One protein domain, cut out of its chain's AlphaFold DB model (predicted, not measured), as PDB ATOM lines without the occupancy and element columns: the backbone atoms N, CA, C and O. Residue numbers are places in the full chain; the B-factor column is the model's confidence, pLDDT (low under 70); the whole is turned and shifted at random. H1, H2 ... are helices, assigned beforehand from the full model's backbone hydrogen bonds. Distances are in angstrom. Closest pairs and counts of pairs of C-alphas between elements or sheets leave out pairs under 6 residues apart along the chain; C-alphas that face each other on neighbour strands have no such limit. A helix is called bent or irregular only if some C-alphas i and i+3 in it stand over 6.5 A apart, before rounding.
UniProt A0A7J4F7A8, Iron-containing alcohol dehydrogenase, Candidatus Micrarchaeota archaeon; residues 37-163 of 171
ATOM      1  N   VAL A  37       8.577 -15.135 350.194       88.69
ATOM      2  CA  VAL A  37       9.716 -14.206 350.132       88.69
ATOM      3  C   VAL A  37       9.289 -12.807 349.662       88.69
ATOM      4  O   VAL A  37       8.171 -12.602 349.189       88.69
ATOM      5  N   VAL A  38      10.192 -11.830 349.770       93.25
ATOM      6  CA  VAL A  38       9.972 -10.431 349.351       93.25
ATOM      7  C   VAL A  38      11.035  -9.975 348.335       93.25
ATOM      8  O   VAL A  38      11.683 -10.813 347.701       93.25
ATOM      9  N   LEU A  39      11.209  -8.657 348.159       97.19
ATOM     10  CA  LEU A  39      12.023  -8.030 347.109       97.19
ATOM     11  C   LEU A  39      13.420  -8.642 346.931       97.19
ATOM     12  O   LEU A  39      13.844  -8.855 345.798       97.19
ATOM     13  N   GLY A  40      14.113  -8.987 348.022       96.62
ATOM     14  CA  GLY A  40      15.476  -9.521 347.942       96.62
ATOM     15  C   GLY A  40      15.600 -10.768 347.067       96.62
ATOM     16  O   GLY A  40      16.522 -10.882 346.259       96.62
ATOM     17  N   HIS A  41      14.619 -11.669 347.142       95.88
ATOM     18  CA  HIS A  41      14.605 -12.883 346.327       95.88
ATOM     19  C   HIS A  41      14.234 -12.585 344.867       95.88
ATOM     20  O   HIS A  41      14.814 -13.165 343.953       95.88
ATOM     21  N   SER A  42      13.313 -11.638 344.637       96.75
ATOM     22  CA  SER A  42      12.941 -11.173 343.292       96.75
ATOM     23  C   SER A  42      14.132 -10.573 342.543       96.75
ATOM     24  O   SER A  42      14.389 -10.936 341.395       96.75
ATOM     25  N   MET A  43      14.908  -9.704 343.198       98.00
ATOM     26  CA  MET A  43      16.118  -9.131 342.598       98.00
ATOM     27  C   MET A  43      17.166 -10.217 342.341       98.00
ATOM     28  O   MET A  43      17.709 -10.297 341.241       98.00
ATOM     29  N   SER A  44      17.375 -11.122 343.302       97.25
ATOM     30  CA  SER A  44      18.328 -12.236 343.167       97.25
ATOM     31  C   SER A  44      18.008 -13.161 341.989       97.25
ATOM     32  O   SER A  44      18.918 -13.586 341.282       97.25
ATOM     33  N   HIS A  45      16.727 -13.447 341.730       96.94
ATOM     34  CA  HIS A  45      16.289 -14.197 340.545       96.94
ATOM     35  C   HIS A  45      16.455 -13.425 339.233       96.94
ATOM     36  O   HIS A  45      16.490 -14.036 338.169       96.94
ATOM     37  N   THR A  46      16.551 -12.097 339.298       97.12
ATOM     38  CA  THR A  46      16.640 -11.244 338.114       97.12
ATOM     39  C   THR A  46      18.084 -11.089 337.647       97.12
ATOM     40  O   THR A  46      18.408 -11.502 336.534       97.12
ATOM     41  N   PHE A  47      18.973 -10.523 338.476       96.62
ATOM     42  CA  PHE A  47      20.368 -10.316 338.059       96.62
ATOM     43  C   PHE A  47      21.217 -11.585 338.225       96.62
ATOM     44  O   PHE A  47      22.106 -11.824 337.413       96.62
ATOM     45  N   GLY A  48      20.941 -12.429 339.226       96.31
ATOM     46  CA  GLY A  48      21.779 -13.591 339.542       96.31
ATOM     47  C   GLY A  48      22.034 -14.505 338.333       96.31
ATOM     48  O   GLY A  48      23.192 -14.687 337.956       96.31
ATOM     49  N   PRO A  49      20.985 -15.013 337.655       95.25
ATOM     50  CA  PRO A  49      21.146 -15.829 336.452       95.25
ATOM     51  C   PRO A  49      21.820 -15.088 335.288       95.25
ATOM     52  O   PRO A  49      22.642 -15.680 334.589       95.25
ATOM     53  N   GLN A  50      21.511 -13.799 335.093       95.19
ATOM     54  CA  GLN A  50      22.071 -12.990 334.001       95.19
ATOM     55  C   GLN A  50      23.593 -12.834 334.123       95.19
ATOM     56  O   GLN A  50      24.296 -12.917 333.119       95.19
ATOM     57  N   TYR A  51      24.099 -12.677 335.348       95.31
ATOM     58  CA  TYR A  51      25.525 -12.485 335.637       95.31
ATOM     59  C   TYR A  51      26.207 -13.747 336.186       95.31
ATOM     60  O   TYR A  51      27.321 -13.679 336.696       95.31
ATOM     61  N   LYS A  52      25.556 -14.916 336.061       94.62
ATOM     62  CA  LYS A  52      26.071 -16.231 336.490       94.62
ATOM     63  C   LYS A  52      26.509 -16.273 337.963       94.62
ATOM     64  O   LYS A  52      27.453 -16.974 338.320       94.62
ATOM     65  N   VAL A  53      25.797 -15.550 338.823       95.75
ATOM     66  CA  VAL A  53      26.034 -15.523 340.268       95.75
ATOM     67  C   VAL A  53      25.241 -16.642 340.934       95.75
ATOM     68  O   VAL A  53      24.046 -16.814 340.680       95.75
ATOM     69  N   HIS A  54      25.889 -17.407 341.816       96.25
ATOM     70  CA  HIS A  54      25.205 -18.428 342.604       96.25
ATOM     71  C   HIS A  54      24.078 -17.809 343.441       96.25
ATOM     72  O   HIS A  54      24.237 -16.751 344.046       96.25
ATOM     73  N   HIS A  55      22.936 -18.494 343.512       96.00
ATOM     74  CA  HIS A  55      21.718 -17.947 344.114       96.00
ATOM     75  C   HIS A  55      21.903 -17.462 345.565       96.00
ATOM     76  O   HIS A  55      21.409 -16.395 345.921       96.00
ATOM     77  N   GLY A  56      22.653 -18.206 346.389       95.38
ATOM     78  CA  GLY A  56      22.961 -17.806 347.767       95.38
ATOM     79  C   GLY A  56      23.800 -16.526 347.847       95.38
ATOM     80  O   GLY A  56      23.511 -15.663 348.671       95.38
ATOM     81  N   THR A  57      24.776 -16.368 346.949       96.25
ATOM     82  CA  THR A  57      25.607 -15.159 346.831       96.25
ATOM     83  C   THR A  57      24.764 -13.957 346.413       96.25
ATOM     84  O   THR A  57      24.845 -12.913 347.051       96.25
ATOM     85  N   ALA A  58      23.887 -14.116 345.414       97.56
ATOM     86  CA  ALA A  58      22.964 -13.061 344.992       97.56
ATOM     87  C   ALA A  58      22.008 -12.647 346.129       97.56
ATOM     88  O   ALA A  58      21.850 -11.457 346.399       97.56
ATOM     89  N   CYS A  59      21.442 -13.624 346.851       97.12
ATOM     90  CA  CYS A  59      20.595 -13.362 348.017       97.12
ATOM     91  C   CYS A  59      21.347 -12.617 349.126       97.12
ATOM     92  O   CYS A  59      20.800 -11.675 349.696       97.12
ATOM     93  N   GLY A  60      22.579 -13.034 349.433       97.06
ATOM     94  CA  GLY A  60      23.417 -12.397 350.448       97.06
ATOM     95  C   GLY A  60      23.747 -10.950 350.094       97.06
ATOM     96  O   GLY A  60      23.512 -10.060 350.904       97.06
ATOM     97  N   MET A  61      24.193 -10.716 348.859       97.38
ATOM     98  CA  MET A  61      24.540  -9.392 348.339       97.38
ATOM     99  C   MET A  61      23.377  -8.394 348.429       97.38
ATOM    100  O   MET A  61      23.560  -7.253 348.841       97.38
ATOM    101  N   VAL A  62      22.162  -8.806 348.056       97.81
ATOM    102  CA  VAL A  62      20.983  -7.919 348.039       97.81
ATOM    103  C   VAL A  62      20.462  -7.608 349.443       97.81
ATOM    104  O   VAL A  62      19.847  -6.562 349.666       97.81
ATOM    105  N   LEU A  63      20.658  -8.531 350.387       97.88
ATOM    106  CA  LEU A  63      20.009  -8.500 351.693       97.88
ATOM    107  C   LEU A  63      20.165  -7.162 352.441       97.88
ATOM    108  O   LEU A  63      19.128  -6.610 352.811       97.88
ATOM    109  N   PRO A  64      21.370  -6.588 352.644       98.06
ATOM    110  CA  PRO A  64      21.500  -5.335 353.388       98.06
ATOM    111  C   PRO A  64      20.750  -4.166 352.726       98.06
ATOM    112  O   PRO A  64      20.093  -3.395 353.422       98.06
ATOM    113  N   TYR A  65      20.754  -4.081 351.392       98.56
ATOM    114  CA  TYR A  65      20.031  -3.044 350.645       98.56
ATOM    115  C   TYR A  65      18.517  -3.148 350.813       98.56
ATOM    116  O   TYR A  65      17.827  -2.140 350.962       98.56
ATOM    117  N   VAL A  66      17.987  -4.371 350.813       97.94
ATOM    118  CA  VAL A  66      16.548  -4.601 350.977       97.94
ATOM    119  C   VAL A  66      16.098  -4.394 352.421       97.94
ATOM    120  O   VAL A  66      15.000  -3.879 352.635       97.94
ATOM    121  N   LEU A  67      16.928  -4.733 353.412       98.19
ATOM    122  CA  LEU A  67      16.632  -4.394 354.808       98.19
ATOM    123  C   LEU A  67      16.552  -2.871 354.992       98.19
ATOM    124  O   LEU A  67      15.592  -2.387 355.582       98.19
ATOM    125  N   ASP A  68      17.487  -2.114 354.417       98.50
ATOM    126  CA  ASP A  68      17.473  -0.648 354.478       98.50
ATOM    127  C   ASP A  68      16.313  -0.012 353.687       98.50
ATOM    128  O   ASP A  68      15.714   0.988 354.099       98.50
ATOM    129  N   PHE A  69      15.933  -0.618 352.558       98.56
ATOM    130  CA  PHE A  69      14.746  -0.224 351.800       98.56
ATOM    131  C   PHE A  69      13.469  -0.352 352.638       98.56
ATOM    132  O   PHE A  69      12.653   0.573 352.642       98.56
ATOM    133  N   TYR A  70      13.320  -1.457 353.374       98.31
ATOM    134  CA  TYR A  70      12.153  -1.724 354.216       98.31
ATOM    135  C   TYR A  70      12.187  -1.053 355.591       98.31
ATOM    136  O   TYR A  70      11.143  -0.965 356.239       98.31
ATOM    137  N   LEU A  71      13.339  -0.542 356.029       98.25
ATOM    138  CA  LEU A  71      13.524   0.046 357.356       98.25
ATOM    139  C   LEU A  71      12.417   1.031 357.781       98.25
ATOM    140  O   LEU A  71      11.919   0.873 358.894       98.25
ATOM    141  N   PRO A  72      11.930   1.962 356.933       98.00
ATOM    142  CA  PRO A  72      10.900   2.920 357.344       98.00
ATOM    143  C   PRO A  72       9.523   2.330 357.646       98.00
ATOM    144  O   PRO A  72       8.713   3.008 358.268       98.00
ATOM    145  N   VAL A  73       9.224   1.121 357.163       98.12
ATOM    146  CA  VAL A  73       7.883   0.520 357.269       98.12
ATOM    147  C   VAL A  73       7.834  -0.702 358.184       98.12
ATOM    148  O   VAL A  73       6.746  -1.163 358.522       98.12
ATOM    149  N   VAL A  74       8.989  -1.254 358.572       97.69
ATOM    150  CA  VAL A  74       9.083  -2.393 359.502       97.69
ATOM    151  C   VAL A  74      10.211  -2.247 360.546       97.69
ATOM    152  O   VAL A  74      10.916  -3.230 360.811       97.69
ATOM    153  N   PRO A  75      10.415  -1.065 361.162       98.25
ATOM    154  CA  PRO A  75      11.548  -0.841 362.058       98.25
ATOM    155  C   PRO A  75      11.516  -1.766 363.288       98.25
ATOM    156  O   PRO A  75      12.559  -2.264 363.698       98.25
ATOM    157  N   GLU A  76      10.343  -2.124 363.817       98.44
ATOM    158  CA  GLU A  76      10.212  -3.043 364.957       98.44
ATOM    159  C   GLU A  76      10.719  -4.453 364.623       98.44
ATOM    160  O   GLU A  76      11.375  -5.102 365.441       98.44
ATOM    161  N   LYS A  77      10.454  -4.933 363.398       97.56
ATOM    162  CA  LYS A  77      10.938  -6.245 362.940       97.56
ATOM    163  C   LYS A  77      12.453  -6.242 362.765       97.56
ATOM    164  O   LYS A  77      13.101  -7.241 363.072       97.56
ATOM    165  N   LEU A  78      13.018  -5.135 362.287       98.38
ATOM    166  CA  LEU A  78      14.466  -4.991 362.151       98.38
ATOM    167  C   LEU A  78      15.153  -4.817 363.509       98.38
ATOM    168  O   LEU A  78      16.192  -5.425 363.729       98.38
ATOM    169  N   ALA A  79      14.559  -4.099 364.461       98.50
ATOM    170  CA  ALA A  79      15.075  -4.023 365.827       98.50
ATOM    171  C   ALA A  79      15.139  -5.415 366.488       98.50
ATOM    172  O   ALA A  79      16.147  -5.779 367.095       98.50
ATOM    173  N   ALA A  80      14.105  -6.245 366.294       98.31
ATOM    174  CA  ALA A  80      14.129  -7.640 366.737       98.31
ATOM    175  C   ALA A  80      15.223  -8.464 366.025       98.31
ATOM    176  O   ALA A  80      15.866  -9.311 366.650       98.31
ATOM    177  N   LEU A  81      15.471  -8.200 364.735       98.00
ATOM    178  CA  LEU A  81      16.575  -8.812 363.992       98.00
ATOM    179  C   LEU A  81      17.943  -8.408 364.560       98.00
ATOM    180  O   LEU A  81      18.806  -9.276 364.654       98.00
ATOM    181  N   ALA A  82      18.148  -7.154 364.978       98.31
ATOM    182  CA  ALA A  82      19.400  -6.718 365.606       98.31
ATOM    183  C   ALA A  82      19.693  -7.501 366.890       98.31
ATOM    184  O   ALA A  82      20.776  -8.075 367.032       98.31
ATOM    185  N   ALA A  83      18.701  -7.621 367.777       97.56
ATOM    186  CA  ALA A  83      18.831  -8.428 368.987       97.56
ATOM    187  C   ALA A  83      19.145  -9.902 368.653       97.56
ATOM    188  O   ALA A  83      20.062 -10.499 369.219       97.56
ATOM    189  N   ALA A  84      18.455 -10.485 367.664       96.56
ATOM    190  CA  ALA A  84      18.723 -11.848 367.196       96.56
ATOM    191  C   ALA A  84      20.101 -12.007 366.516       96.56
ATOM    192  O   ALA A  84      20.674 -13.103 366.510       96.56
ATOM    193  N   ALA A  85      20.645 -10.927 365.950       96.94
ATOM    194  CA  ALA A  85      21.987 -10.864 365.384       96.94
ATOM    195  C   ALA A  85      23.087 -10.743 366.454       96.94
ATOM    196  O   ALA A  85      24.264 -10.885 366.123       96.94
ATOM    197  N   GLY A  86      22.717 -10.558 367.727       96.62
ATOM    198  CA  GLY A  86      23.645 -10.399 368.845       96.62
ATOM    199  C   GLY A  86      24.138  -8.965 369.040       96.62
ATOM    200  O   GLY A  86      25.159  -8.774 369.694       96.62
ATOM    201  N   VAL A  87      23.446  -7.977 368.466       97.38
ATOM    202  CA  VAL A  87      23.683  -6.558 368.753       97.38
ATOM    203  C   VAL A  87      23.141  -6.241 370.147       97.38
ATOM    204  O   VAL A  87      22.028  -6.651 370.479       97.38
ATOM    205  N   ASP A  88      23.907  -5.499 370.950       97.31
ATOM    206  CA  ASP A  88      23.389  -4.915 372.186       97.31
ATOM    207  C   ASP A  88      22.474  -3.736 371.849       97.31
ATOM    208  O   ASP A  88      22.921  -2.697 371.364       97.31
ATOM    209  N   THR A  89      21.175  -3.924 372.064       96.94
ATOM    210  CA  THR A  89      20.153  -2.912 371.789       96.94
ATOM    211  C   THR A  89      19.744  -2.136 373.040       96.94
ATOM    212  O   THR A  89      18.764  -1.388 372.992       96.94
ATOM    213  N   TYR A  90      20.419  -2.323 374.179       97.25
ATOM    214  CA  TYR A  90      20.073  -1.614 375.406       97.25
ATOM    215  C   TYR A  90      20.260  -0.100 375.236       97.25
ATOM    216  O   TYR A  90      21.312   0.378 374.825       97.25
ATOM    217  N   GLY A  91      19.214   0.662 375.557       97.38
ATOM    218  CA  GLY A  91      19.219   2.122 375.442       97.38
ATOM    219  C   GLY A  91      19.056   2.666 374.019       97.38
ATOM    220  O   GLY A  91      18.915   3.877 373.876       97.38
ATOM    221  N   LEU A  92      19.017   1.812 372.988       98.19
ATOM    222  CA  LEU A  92      18.713   2.233 371.622       98.19
ATOM    223  C   LEU A  92      17.205   2.435 371.437       98.19
ATOM    224  O   LEU A  92      16.384   1.660 371.941       98.19
ATOM    225  N   SER A  93      16.830   3.439 370.650       98.50
ATOM    226  CA  SER A  93      15.485   3.513 370.084       98.50
ATOM    227  C   SER A  93      15.240   2.356 369.105       98.50
ATOM    228  O   SER A  93      16.169   1.732 368.589       98.50
ATOM    229  N   VAL A  94      13.967   2.091 368.791       98.38
ATOM    230  CA  VAL A  94      13.588   1.087 367.779       98.38
ATOM    231  C   VAL A  94      14.271   1.371 366.439       98.38
ATOM    232  O   VAL A  94      14.730   0.448 365.773       98.38
ATOM    233  N   TRP A  95      14.366   2.647 366.057       98.25
ATOM    234  CA  TRP A  95      14.989   3.044 364.801       98.25
ATOM    235  C   TRP A  95      16.495   2.776 364.801       98.25
ATOM    236  O   TRP A  95      16.997   2.142 363.883       98.25
ATOM    237  N   GLU A  96      17.209   3.175 365.855       98.38
ATOM    238  CA  GLU A  96      18.652   2.915 365.981       98.38
ATOM    239  C   GLU A  96      18.955   1.412 365.990       98.38
ATOM    240  O   GLU A  96      19.845   0.956 365.273       98.38
ATOM    241  N   ALA A  97      18.167   0.617 366.721       98.56
ATOM    242  CA  ALA A  97      18.295  -0.836 366.705       98.56
ATOM    243  C   ALA A  97      18.029  -1.422 365.303       98.56
ATOM    244  O   ALA A  97      18.738  -2.327 364.868       98.56
ATOM    245  N   ALA A  98      17.047  -0.899 364.562       98.44
ATOM    246  CA  ALA A  98      16.789  -1.308 363.183       98.44
ATOM    247  C   ALA A  98      17.971  -1.003 362.246       98.44
ATOM    248  O   ALA A  98      18.333  -1.852 361.427       98.44
ATOM    249  N   GLU A  99      18.603   0.167 362.379       98.50
ATOM    250  CA  GLU A  99      19.810   0.504 361.616       98.50
ATOM    251  C   GLU A  99      20.971  -0.448 361.938       98.50
ATOM    252  O   GLU A  99      21.695  -0.873 361.032       98.50
ATOM    253  N   GLU A 100      21.129  -0.850 363.203       98.38
ATOM    254  CA  GLU A 100      22.157  -1.820 363.588       98.38
ATOM    255  C   GLU A 100      21.921  -3.212 362.990       98.38
ATOM    256  O   GLU A 100      22.887  -3.897 362.654       98.38
ATOM    257  N   ALA A 101      20.671  -3.631 362.759       98.38
ATOM    258  CA  ALA A 101      20.401  -4.872 362.026       98.38
ATOM    259  C   ALA A 101      20.924  -4.809 360.583       98.38
ATOM    260  O   ALA A 101      21.504  -5.779 360.076       98.38
ATOM    261  N   VAL A 102      20.740  -3.660 359.924       98.44
ATOM    262  CA  VAL A 102      21.248  -3.412 358.570       98.44
ATOM    263  C   VAL A 102      22.779  -3.424 358.574       98.44
ATOM    264  O   VAL A 102      23.378  -4.147 357.777       98.44
ATOM    265  N   ARG A 103      23.424  -2.709 359.510       98.12
ATOM    266  CA  ARG A 103      24.894  -2.689 359.641       98.12
ATOM    267  C   ARG A 103      25.471  -4.066 359.967       98.12
ATOM    268  O   ARG A 103      26.468  -4.464 359.370       98.12
ATOM    269  N   ALA A 104      24.850  -4.820 360.873       98.12
ATOM    270  CA  ALA A 104      25.278  -6.177 361.212       98.12
ATOM    271  C   ALA A 104      25.187  -7.119 360.004       98.12
ATOM    272  O   ALA A 104      26.067  -7.960 359.807       98.12
ATOM    273  N   THR A 105      24.144  -6.962 359.186       98.06
ATOM    274  CA  THR A 105      23.974  -7.717 357.940       98.06
ATOM    275  C   THR A 105      25.030  -7.334 356.912       98.06
ATOM    276  O   THR A 105      25.649  -8.229 356.349       98.06
ATOM    277  N   TRP A 106      25.285  -6.039 356.713       97.94
ATOM    278  CA  TRP A 106      26.351  -5.559 355.828       97.94
ATOM    279  C   TRP A 106      27.707  -6.164 356.202       97.94
ATOM    280  O   TRP A 106      28.329  -6.825 355.377       97.94
ATOM    281  N   ARG A 107      28.106  -6.038 357.476       97.50
ATOM    282  CA  ARG A 107      29.356  -6.621 357.993       97.50
ATOM    283  C   ARG A 107      29.409  -8.131 357.790       97.50
ATOM    284  O   ARG A 107      30.456  -8.670 357.485       97.50
ATOM    285  N   LEU A 108      28.289  -8.840 357.954       97.75
ATOM    286  CA  LEU A 108      28.251 -10.283 357.700       97.75
ATOM    287  C   LEU A 108      28.486 -10.620 356.224       97.75
ATOM    288  O   LEU A 108      29.144 -11.613 355.953       97.75
ATOM    289  N   VAL A 109      27.941  -9.845 355.287       97.00
ATOM    290  CA  VAL A 109      28.161 -10.054 353.846       97.00
ATOM    291  C   VAL A 109      29.626  -9.791 353.490       97.00
ATOM    292  O   VAL A 109      30.240 -10.617 352.818       97.00
ATOM    293  N   GLU A 110      30.192  -8.705 354.018       96.38
ATOM    294  CA  GLU A 110      31.607  -8.345 353.877       96.38
ATOM    295  C   GLU A 110      32.537  -9.427 354.451       96.38
ATOM    296  O   GLU A 110      33.408  -9.936 353.751       96.38
ATOM    297  N   ASP A 111      32.279  -9.877 355.683       97.44
ATOM    298  CA  ASP A 111      33.041 -10.936 356.357       97.44
ATOM    299  C   ASP A 111      32.951 -12.304 355.661       97.44
ATOM    300  O   ASP A 111      33.663 -13.225 356.050       97.44
ATOM    301  N   LEU A 112      32.043 -12.494 354.704       97.44
ATOM    302  CA  LEU A 112      31.906 -13.732 353.928       97.44
ATOM    303  C   LEU A 112      32.437 -13.584 352.499       97.44
ATOM    304  O   LEU A 112      32.207 -14.475 351.677       97.44
ATOM    305  N   GLU A 113      33.105 -12.463 352.207       96.38
ATOM    306  CA  GLU A 113      33.694 -12.147 350.903       96.38
ATOM    307  C   GLU A 113      32.662 -12.221 349.763       96.38
ATOM    308  O   GLU A 113      32.963 -12.576 348.622       96.38
ATOM    309  N   ILE A 114      31.399 -11.910 350.077       96.62
ATOM    310  CA  ILE A 114      30.334 -11.803 349.084       96.62
ATOM    311  C   ILE A 114      30.468 -10.427 348.415       96.62
ATOM    312  O   ILE A 114      30.556  -9.430 349.135       96.62
ATOM    313  N   PRO A 115      30.430 -10.339 347.069       94.38
ATOM    314  CA  PRO A 115      30.451  -9.056 346.372       94.38
ATOM    315  C   PRO A 115      29.365  -8.125 346.904       94.38
ATOM    316  O   PRO A 115      28.222  -8.553 347.088       94.38
ATOM    317  N   LEU A 116      29.706  -6.859 347.134       92.19
ATOM    318  CA  LEU A 116      28.763  -5.882 347.686       92.19
ATOM    319  C   LEU A 116      28.120  -5.032 346.593       92.19
ATOM    320  O   LEU A 116      26.989  -4.583 346.765       92.19
ATOM    321  N   THR A 117      28.777  -4.854 345.444       96.62
ATOM    322  CA  THR A 117      28.270  -3.981 344.380       96.62
ATOM    323  C   THR A 117      27.973  -4.696 343.070       96.62
ATOM    324  O   THR A 117      28.641  -5.646 342.670       96.62
ATOM    325  N   LEU A 118      26.976  -4.199 342.332       97.25
ATOM    326  CA  LEU A 118      26.684  -4.705 340.982       97.25
ATOM    327  C   LEU A 118      27.838  -4.419 340.007       97.25
ATOM    328  O   LEU A 118      28.018  -5.151 339.037       97.25
ATOM    329  N   ARG A 119      28.654  -3.395 340.288       95.50
ATOM    330  CA  ARG A 119      29.866  -3.096 339.512       95.50
ATOM    331  C   ARG A 119      30.897  -4.217 339.590       95.50
ATOM    332  O   ARG A 119      31.475  -4.549 338.562       95.50
ATOM    333  N   GLU A 120      31.094  -4.821 340.763       94.06
ATOM    334  CA  GLU A 120      31.994  -5.976 340.930       94.06
ATOM    335  C   GLU A 120      31.542  -7.189 340.104       94.06
ATOM    336  O   GLU A 120      32.366  -7.998 339.687       94.06
ATOM    337  N   LEU A 121      30.241  -7.283 339.810       94.81
ATOM    338  CA  LEU A 121      29.662  -8.319 338.954       94.81
ATOM    339  C   LEU A 121      29.694  -7.974 337.453       94.81
ATOM    340  O   LEU A 121      29.212  -8.757 336.635       94.81
ATOM    341  N   GLY A 122      30.229  -6.808 337.077       94.88
ATOM    342  CA  GLY A 122      30.297  -6.353 335.686       94.88
ATOM    343  C   GLY A 122      28.977  -5.818 335.120       94.88
ATOM    344  O   GLY A 122      28.864  -5.659 333.908       94.88
ATOM    345  N   VAL A 123      27.986  -5.529 335.967       96.69
ATOM    346  CA  VAL A 123      26.724  -4.898 335.547       96.69
ATOM    347  C   VAL A 123      27.010  -3.474 335.083       96.69
ATOM    348  O   VAL A 123      27.694  -2.720 335.780       96.69
ATOM    349  N   SER A 124      26.471  -3.063 333.933       96.75
ATOM    350  CA  SER A 124      26.578  -1.670 333.493       96.75
ATOM    351  C   SER A 124      25.464  -0.802 334.089       96.75
ATOM    352  O   SER A 124      24.344  -1.257 334.325       96.75
ATOM    353  N   ARG A 125      25.734   0.494 334.300       96.88
ATOM    354  CA  ARG A 125      24.721   1.428 334.829       96.88
ATOM    355  C   ARG A 125      23.487   1.532 333.924       96.88
ATOM    356  O   ARG A 125      22.384   1.732 334.417       96.88
ATOM    357  N   GLY A 126      23.667   1.379 332.609       97.19
ATOM    358  CA  GLY A 126      22.577   1.432 331.631       97.19
ATOM    359  C   GLY A 126      21.593   0.261 331.730       97.19
ATOM    360  O   GLY A 126      20.479   0.360 331.226       97.19
ATOM    361  N   GLU A 127      21.965  -0.831 332.401       97.06
ATOM    362  CA  GLU A 127      21.108  -2.011 332.550       97.06
ATOM    363  C   GLU A 127      20.180  -1.948 333.768       97.06
ATOM    364  O   GLU A 127      19.230  -2.728 333.844       97.06
ATOM    365  N   LEU A 128      20.409  -1.024 334.709       98.50
ATOM    366  CA  LEU A 128      19.665  -0.974 335.975       98.50
ATOM    367  C   LEU A 128      18.159  -0.777 335.762       98.50
ATOM    368  O   LEU A 128      17.352  -1.431 336.421       98.50
ATOM    369  N   GLU A 129      17.767   0.058 334.796       98.44
ATOM    370  CA  GLU A 129      16.355   0.252 334.456       98.44
ATOM    371  C   GLU A 129      15.694  -1.024 333.930       98.44
ATOM    372  O   GLU A 129      14.568  -1.345 334.319       98.44
ATOM    373  N   ALA A 130      16.392  -1.758 333.061       98.25
ATOM    374  CA  ALA A 130      15.891  -3.004 332.499       98.25
ATOM    375  C   ALA A 130      15.798  -4.102 333.570       98.25
ATOM    376  O   ALA A 130      14.851  -4.890 333.562       98.25
ATOM    377  N   LEU A 131      16.747  -4.138 334.512       98.31
ATOM    378  CA  LEU A 131      16.709  -5.039 335.665       98.31
ATOM    379  C   LEU A 131      15.537  -4.711 336.598       98.31
ATOM    380  O   LEU A 131      14.831  -5.627 337.026       98.31
ATOM    381  N   ALA A 132      15.288  -3.431 336.884       98.50
ATOM    382  CA  ALA A 132      14.159  -2.998 337.705       98.50
ATOM    383  C   ALA A 132      12.815  -3.390 337.077       98.50
ATOM    384  O   ALA A 132      12.002  -4.046 337.728       98.50
ATOM    385  N   GLU A 133      12.627  -3.074 335.794       98.31
ATOM    386  CA  GLU A 133      11.428  -3.438 335.031       98.31
ATOM    387  C   GLU A 133      11.199  -4.955 335.046       98.31
ATOM    388  O   GLU A 133      10.113  -5.435 335.377       98.31
ATOM    389  N   ARG A 134      12.252  -5.731 334.756       98.19
ATOM    390  CA  ARG A 134      12.173  -7.194 334.744       98.19
ATOM    391  C   ARG A 134      11.820  -7.761 336.117       98.19
ATOM    392  O   ARG A 134      10.976  -8.646 336.198       98.19
ATOM    393  N   THR A 135      12.420  -7.227 337.182       98.25
ATOM    394  CA  THR A 135      12.161  -7.667 338.564       98.25
ATOM    395  C   THR A 135      10.683  -7.532 338.912       98.25
ATOM    396  O   THR A 135      10.089  -8.469 339.443       98.25
ATOM    397  N   VAL A 136      10.083  -6.383 338.596       97.69
ATOM    398  CA  VAL A 136       8.671  -6.107 338.892       97.69
ATOM    399  C   VAL A 136       7.748  -6.985 338.052       97.69
ATOM    400  O   VAL A 136       6.791  -7.553 338.575       97.69
ATOM    401  N   ARG A 137       8.057  -7.126 336.759       97.69
ATOM    402  CA  ARG A 137       7.231  -7.869 335.805       97.69
ATOM    403  C   ARG A 137       7.242  -9.378 336.045       97.69
ATOM    404  O   ARG A 137       6.197 -10.014 335.972       97.69
ATOM    405  N   GLU A 138       8.416  -9.960 336.275       96.88
ATOM    406  CA  GLU A 138       8.594 -11.420 336.330       96.88
ATOM    407  C   GLU A 138       8.516 -11.974 337.754       96.88
ATOM    408  O   GLU A 138       8.138 -13.128 337.946       96.88
ATOM    409  N   TRP A 139       8.822 -11.151 338.763       95.56
ATOM    410  CA  TRP A 139       8.888 -11.580 340.161       95.56
ATOM    411  C   TRP A 139       8.056 -10.694 341.105       95.56
ATOM    412  O   TRP A 139       8.593 -10.204 342.110       95.56
ATOM    413  N   PRO A 140       6.744 -10.507 340.842       94.25
ATOM    414  CA  PRO A 140       5.885  -9.672 341.672       94.25
ATOM    415  C   PRO A 140       5.731 -10.247 343.087       94.25
ATOM    416  O   PRO A 140       5.708 -11.463 343.298       94.25
ATOM    417  N   ARG A 141       5.604  -9.351 344.074       93.88
ATOM    418  CA  ARG A 141       5.422  -9.683 345.498       93.88
ATOM    419  C   ARG A 141       4.294  -8.838 346.096       93.88
ATOM    420  O   ARG A 141       4.580  -7.826 346.736       93.88
ATOM    421  N   PRO A 142       3.017  -9.222 345.916       92.31
ATOM    422  CA  PRO A 142       1.890  -8.488 346.505       92.31
ATOM    423  C   PRO A 142       1.905  -8.497 348.045       92.31
ATOM    424  O   PRO A 142       1.248  -7.684 348.678       92.31
ATOM    425  N   ASN A 143       2.683  -9.397 348.655       91.31
ATOM    426  CA  ASN A 143       2.938  -9.481 350.094       91.31
ATOM    427  C   ASN A 143       4.037  -8.521 350.599       91.31
ATOM    428  O   ASN A 143       4.346  -8.528 351.791       91.31
ATOM    429  N   SER A 144       4.689  -7.765 349.712       94.69
ATOM    430  CA  SER A 144       5.726  -6.807 350.098       94.69
ATOM    431  C   SER A 144       5.115  -5.648 350.901       94.69
ATOM    432  O   SER A 144       4.098  -5.104 350.478       94.69
ATOM    433  N   PRO A 145       5.728  -5.211 352.020       94.00
ATOM    434  CA  PRO A 145       5.213  -4.086 352.810       94.00
ATOM    435  C   PRO A 145       5.373  -2.727 352.104       94.00
ATOM    436  O   PRO A 145       4.765  -1.748 352.517       94.00
ATOM    437  N   ILE A 146       6.187  -2.666 351.044       96.31
ATOM    438  CA  ILE A 146       6.274  -1.531 350.115       96.31
ATOM    439  C   ILE A 146       5.906  -2.039 348.724       96.31
ATOM    440  O   ILE A 146       6.415  -3.079 348.298       96.31
ATOM    441  N   GLU A 147       5.063  -1.303 348.004       95.56
ATOM    442  CA  GLU A 147       4.712  -1.624 346.622       95.56
ATOM    443  C   GLU A 147       5.959  -1.646 345.721       95.56
ATOM    444  O   GLU A 147       6.769  -0.712 345.704       95.56
ATOM    445  N   LEU A 148       6.116  -2.733 344.959       96.44
ATOM    446  CA  LEU A 148       7.261  -2.941 344.074       96.44
ATOM    447  C   LEU A 148       7.021  -2.294 342.709       96.44
ATOM    448  O   LEU A 148       6.833  -2.980 341.711       96.44
ATOM    449  N   THR A 149       7.031  -0.965 342.663       98.12
ATOM    450  CA  THR A 149       7.049  -0.215 341.400       98.12
ATOM    451  C   THR A 149       8.445  -0.246 340.766       98.12
ATOM    452  O   THR A 149       9.446  -0.413 341.473       98.12
ATOM    453  N   LYS A 150       8.542  -0.032 339.440       98.19
ATOM    454  CA  LYS A 150       9.841   0.102 338.744       98.19
ATOM    455  C   LYS A 150      10.727   1.132 339.448       98.19
ATOM    456  O   LYS A 150      11.900   0.871 339.676       98.19
ATOM    457  N   GLU A 151      10.157   2.273 339.831       98.31
ATOM    458  CA  GLU A 151      10.874   3.363 340.496       98.31
ATOM    459  C   GLU A 151      11.454   2.938 341.853       98.31
ATOM    460  O   GLU A 151      12.625   3.184 342.135       98.31
ATOM    461  N   ASN A 152      10.659   2.264 342.689       97.81
ATOM    462  CA  ASN A 152      11.122   1.797 343.996       97.81
ATOM    463  C   ASN A 152      12.231   0.754 343.863       97.81
ATOM    464  O   ASN A 152      13.235   0.830 344.568       97.81
ATOM    465  N   VAL A 153      12.069  -0.201 342.946       98.56
ATOM    466  CA  VAL A 153      13.070  -1.247 342.711       98.56
ATOM    467  C   VAL A 153      14.346  -0.665 342.091       98.56
ATOM    468  O   VAL A 153      15.444  -1.071 342.471       98.56
ATOM    469  N   LEU A 154      14.227   0.323 341.197       98.69
ATOM    470  CA  LEU A 154      15.368   1.016 340.598       98.69
ATOM    471  C   LEU A 154      16.234   1.701 341.659       98.69
ATOM    472  O   LEU A 154      17.447   1.532 341.620       98.69
ATOM    473  N   LYS A 155      15.634   2.367 342.657       98.38
ATOM    474  CA  LYS A 155      16.383   2.977 343.774       98.38
ATOM    475  C   LYS A 155      17.271   1.959 344.498       98.38
ATOM    476  O   LYS A 155      18.399   2.274 344.869       98.38
ATOM    477  N   VAL A 156      16.788   0.725 344.678       98.56
ATOM    478  CA  VAL A 156      17.576  -0.353 345.301       98.56
ATOM    479  C   VAL A 156      18.692  -0.831 344.366       98.56
ATOM    480  O   VAL A 156      19.817  -1.024 344.818       98.56
ATOM    481  N   TYR A 157      18.431  -0.962 343.060       98.62
ATOM    482  CA  TYR A 157      19.471  -1.288 342.075       98.62
ATOM    483  C   TYR A 157      20.561  -0.212 341.978       98.62
ATOM    484  O   TYR A 157      21.736  -0.552 341.879       98.62
ATOM    485  N   GLU A 158      20.204   1.070 342.034       98.50
ATOM    486  CA  GLU A 158      21.164   2.181 342.057       98.50
ATOM    487  C   GLU A 158      22.024   2.149 343.324       98.50
ATOM    488  O   GLU A 158      23.247   2.239 343.233       98.50
ATOM    489  N   ALA A 159      21.411   1.919 344.488       98.31
ATOM    490  CA  ALA A 159      22.114   1.728 345.758       98.31
ATOM    491  C   ALA A 159      23.115   0.554 345.699       98.31
ATOM    492  O   ALA A 159      24.288   0.700 346.059       98.31
ATOM    493  N   MET A 160      22.680  -0.594 345.166       98.06
ATOM    494  CA  MET A 160      23.531  -1.767 344.932       98.06
ATOM    495  C   MET A 160      24.636  -1.505 343.905       98.06
ATOM    496  O   MET A 160      25.739  -2.027 344.025       98.06
ATOM    497  N   TYR A 161      24.369  -0.714 342.869       98.31
ATOM    498  CA  TYR A 161      25.388  -0.332 341.896       98.31
ATOM    499  C   TYR A 161      26.447   0.565 342.530       98.31
ATOM    500  O   TYR A 161      27.637   0.395 342.274       98.31
ATOM    501  N   GLU A 162      26.024   1.505 343.373       96.38
ATOM    502  CA  GLU A 162      26.903   2.467 344.025       96.38
ATOM    503  C   GLU A 162      27.699   1.893 345.194       96.38
ATOM    504  O   GLU A 162      28.761   2.436 345.500       96.38
ATOM    505  N   GLY A 163      27.235   0.800 345.801       95.75
ATOM    506  CA  GLY A 163      27.813   0.292 347.043       95.75
ATOM    507  C   GLY A 163      27.399   1.114 348.257       95.75
ATOM    508  O   GLY A 163      28.141   1.195 349.226       95.75
TER     509      GLY A 163
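AT A GLANCE: This is residues 37 to 163 of the 171 residues of the protein "Iron-containing alcohol dehydrogenase" of Candidatus Micrarchaeota archaeon (UniProt A0A7J4F7A8). What shape do the helices make? Starting from the first printed residue, H1 and H2 form a hairpin; H2 lies in the middle, with H1, H5 and H6 grouped at one end of the longest axis and the pair H3 and H4 at the other. How much is printed? The printed part has 127 residues with six named helices, H1 to H6, and no named strand. It is all helix and compact, with a radius of gyration of the C-alphas of 14.5 A and spans of 44 by 32 by 21 A.

IN THESE COORDINATES: Where is each helix? H1 is residues 39 to 50, from C-alpha 39 at (12.023, -8.030, 347.109); H2 is 55 to 70, 21.4 A long from first to last C-alpha; H3 is 75 to 84. H4 is 94 to 110, 24.6 A; H5 is 125 to 138, 20.7 A; H6 is 150 to 162, ending at C-alpha 162 at (26.903, 2.467, 344.025). Which are irregular? H2, with a kink of 42 degrees near residue 64, has C-alphas 61 and 64 7.2 A apart; H1 and H5 are only just irregular, at 6.6 A for C-alphas 46 and 49 and 6.9 A for 126 and 129.

HOW THE PARTS SIT: What touches the hub, H2? Its closest C-alphas are Ala 58 to Ser 44 of H1, 5.1 A, Pro 64 to Trp 106 of H4, 5.4 A, and, with residues 62 to 69 alone, Tyr 65 to Val 156 of H6, 6.5 A. H4 runs the opposite way to H2 at a shallow tilt of 22 degrees. What else touches? H3 touches H4 at a steep tilt of 55 degrees, closest at the C-alphas of Ala 82 and Ala 101, 4.2 A. The hairpin of H5 and H6 is closest at the C-alphas of Ala 132 and Leu 154, 5.1 A, and H5 touches H1 with residues 131 to 136 alone, at the C-alphas of Thr 135 and Thr 46, 5.7 A. Are the backbones complete? Every O i to N i+4 pair is within hydrogen-bond range in H3 and H4, but 6 of 8 in H1, 10 of 12 in H2, 8 of 10 in H5 and 8 of 9 in H6.

THE WHOLE: How far does it reach? The two C-alphas farthest apart, of Gln 50 and Gly 91, are 44.2 A apart. Which links are long? H4 to H5, with 14 residues, and H5 to H6, with 11, are long links. Is anything cut or doubtful? The printed part has no cut, and no printed residue is under 70 in pLDDT.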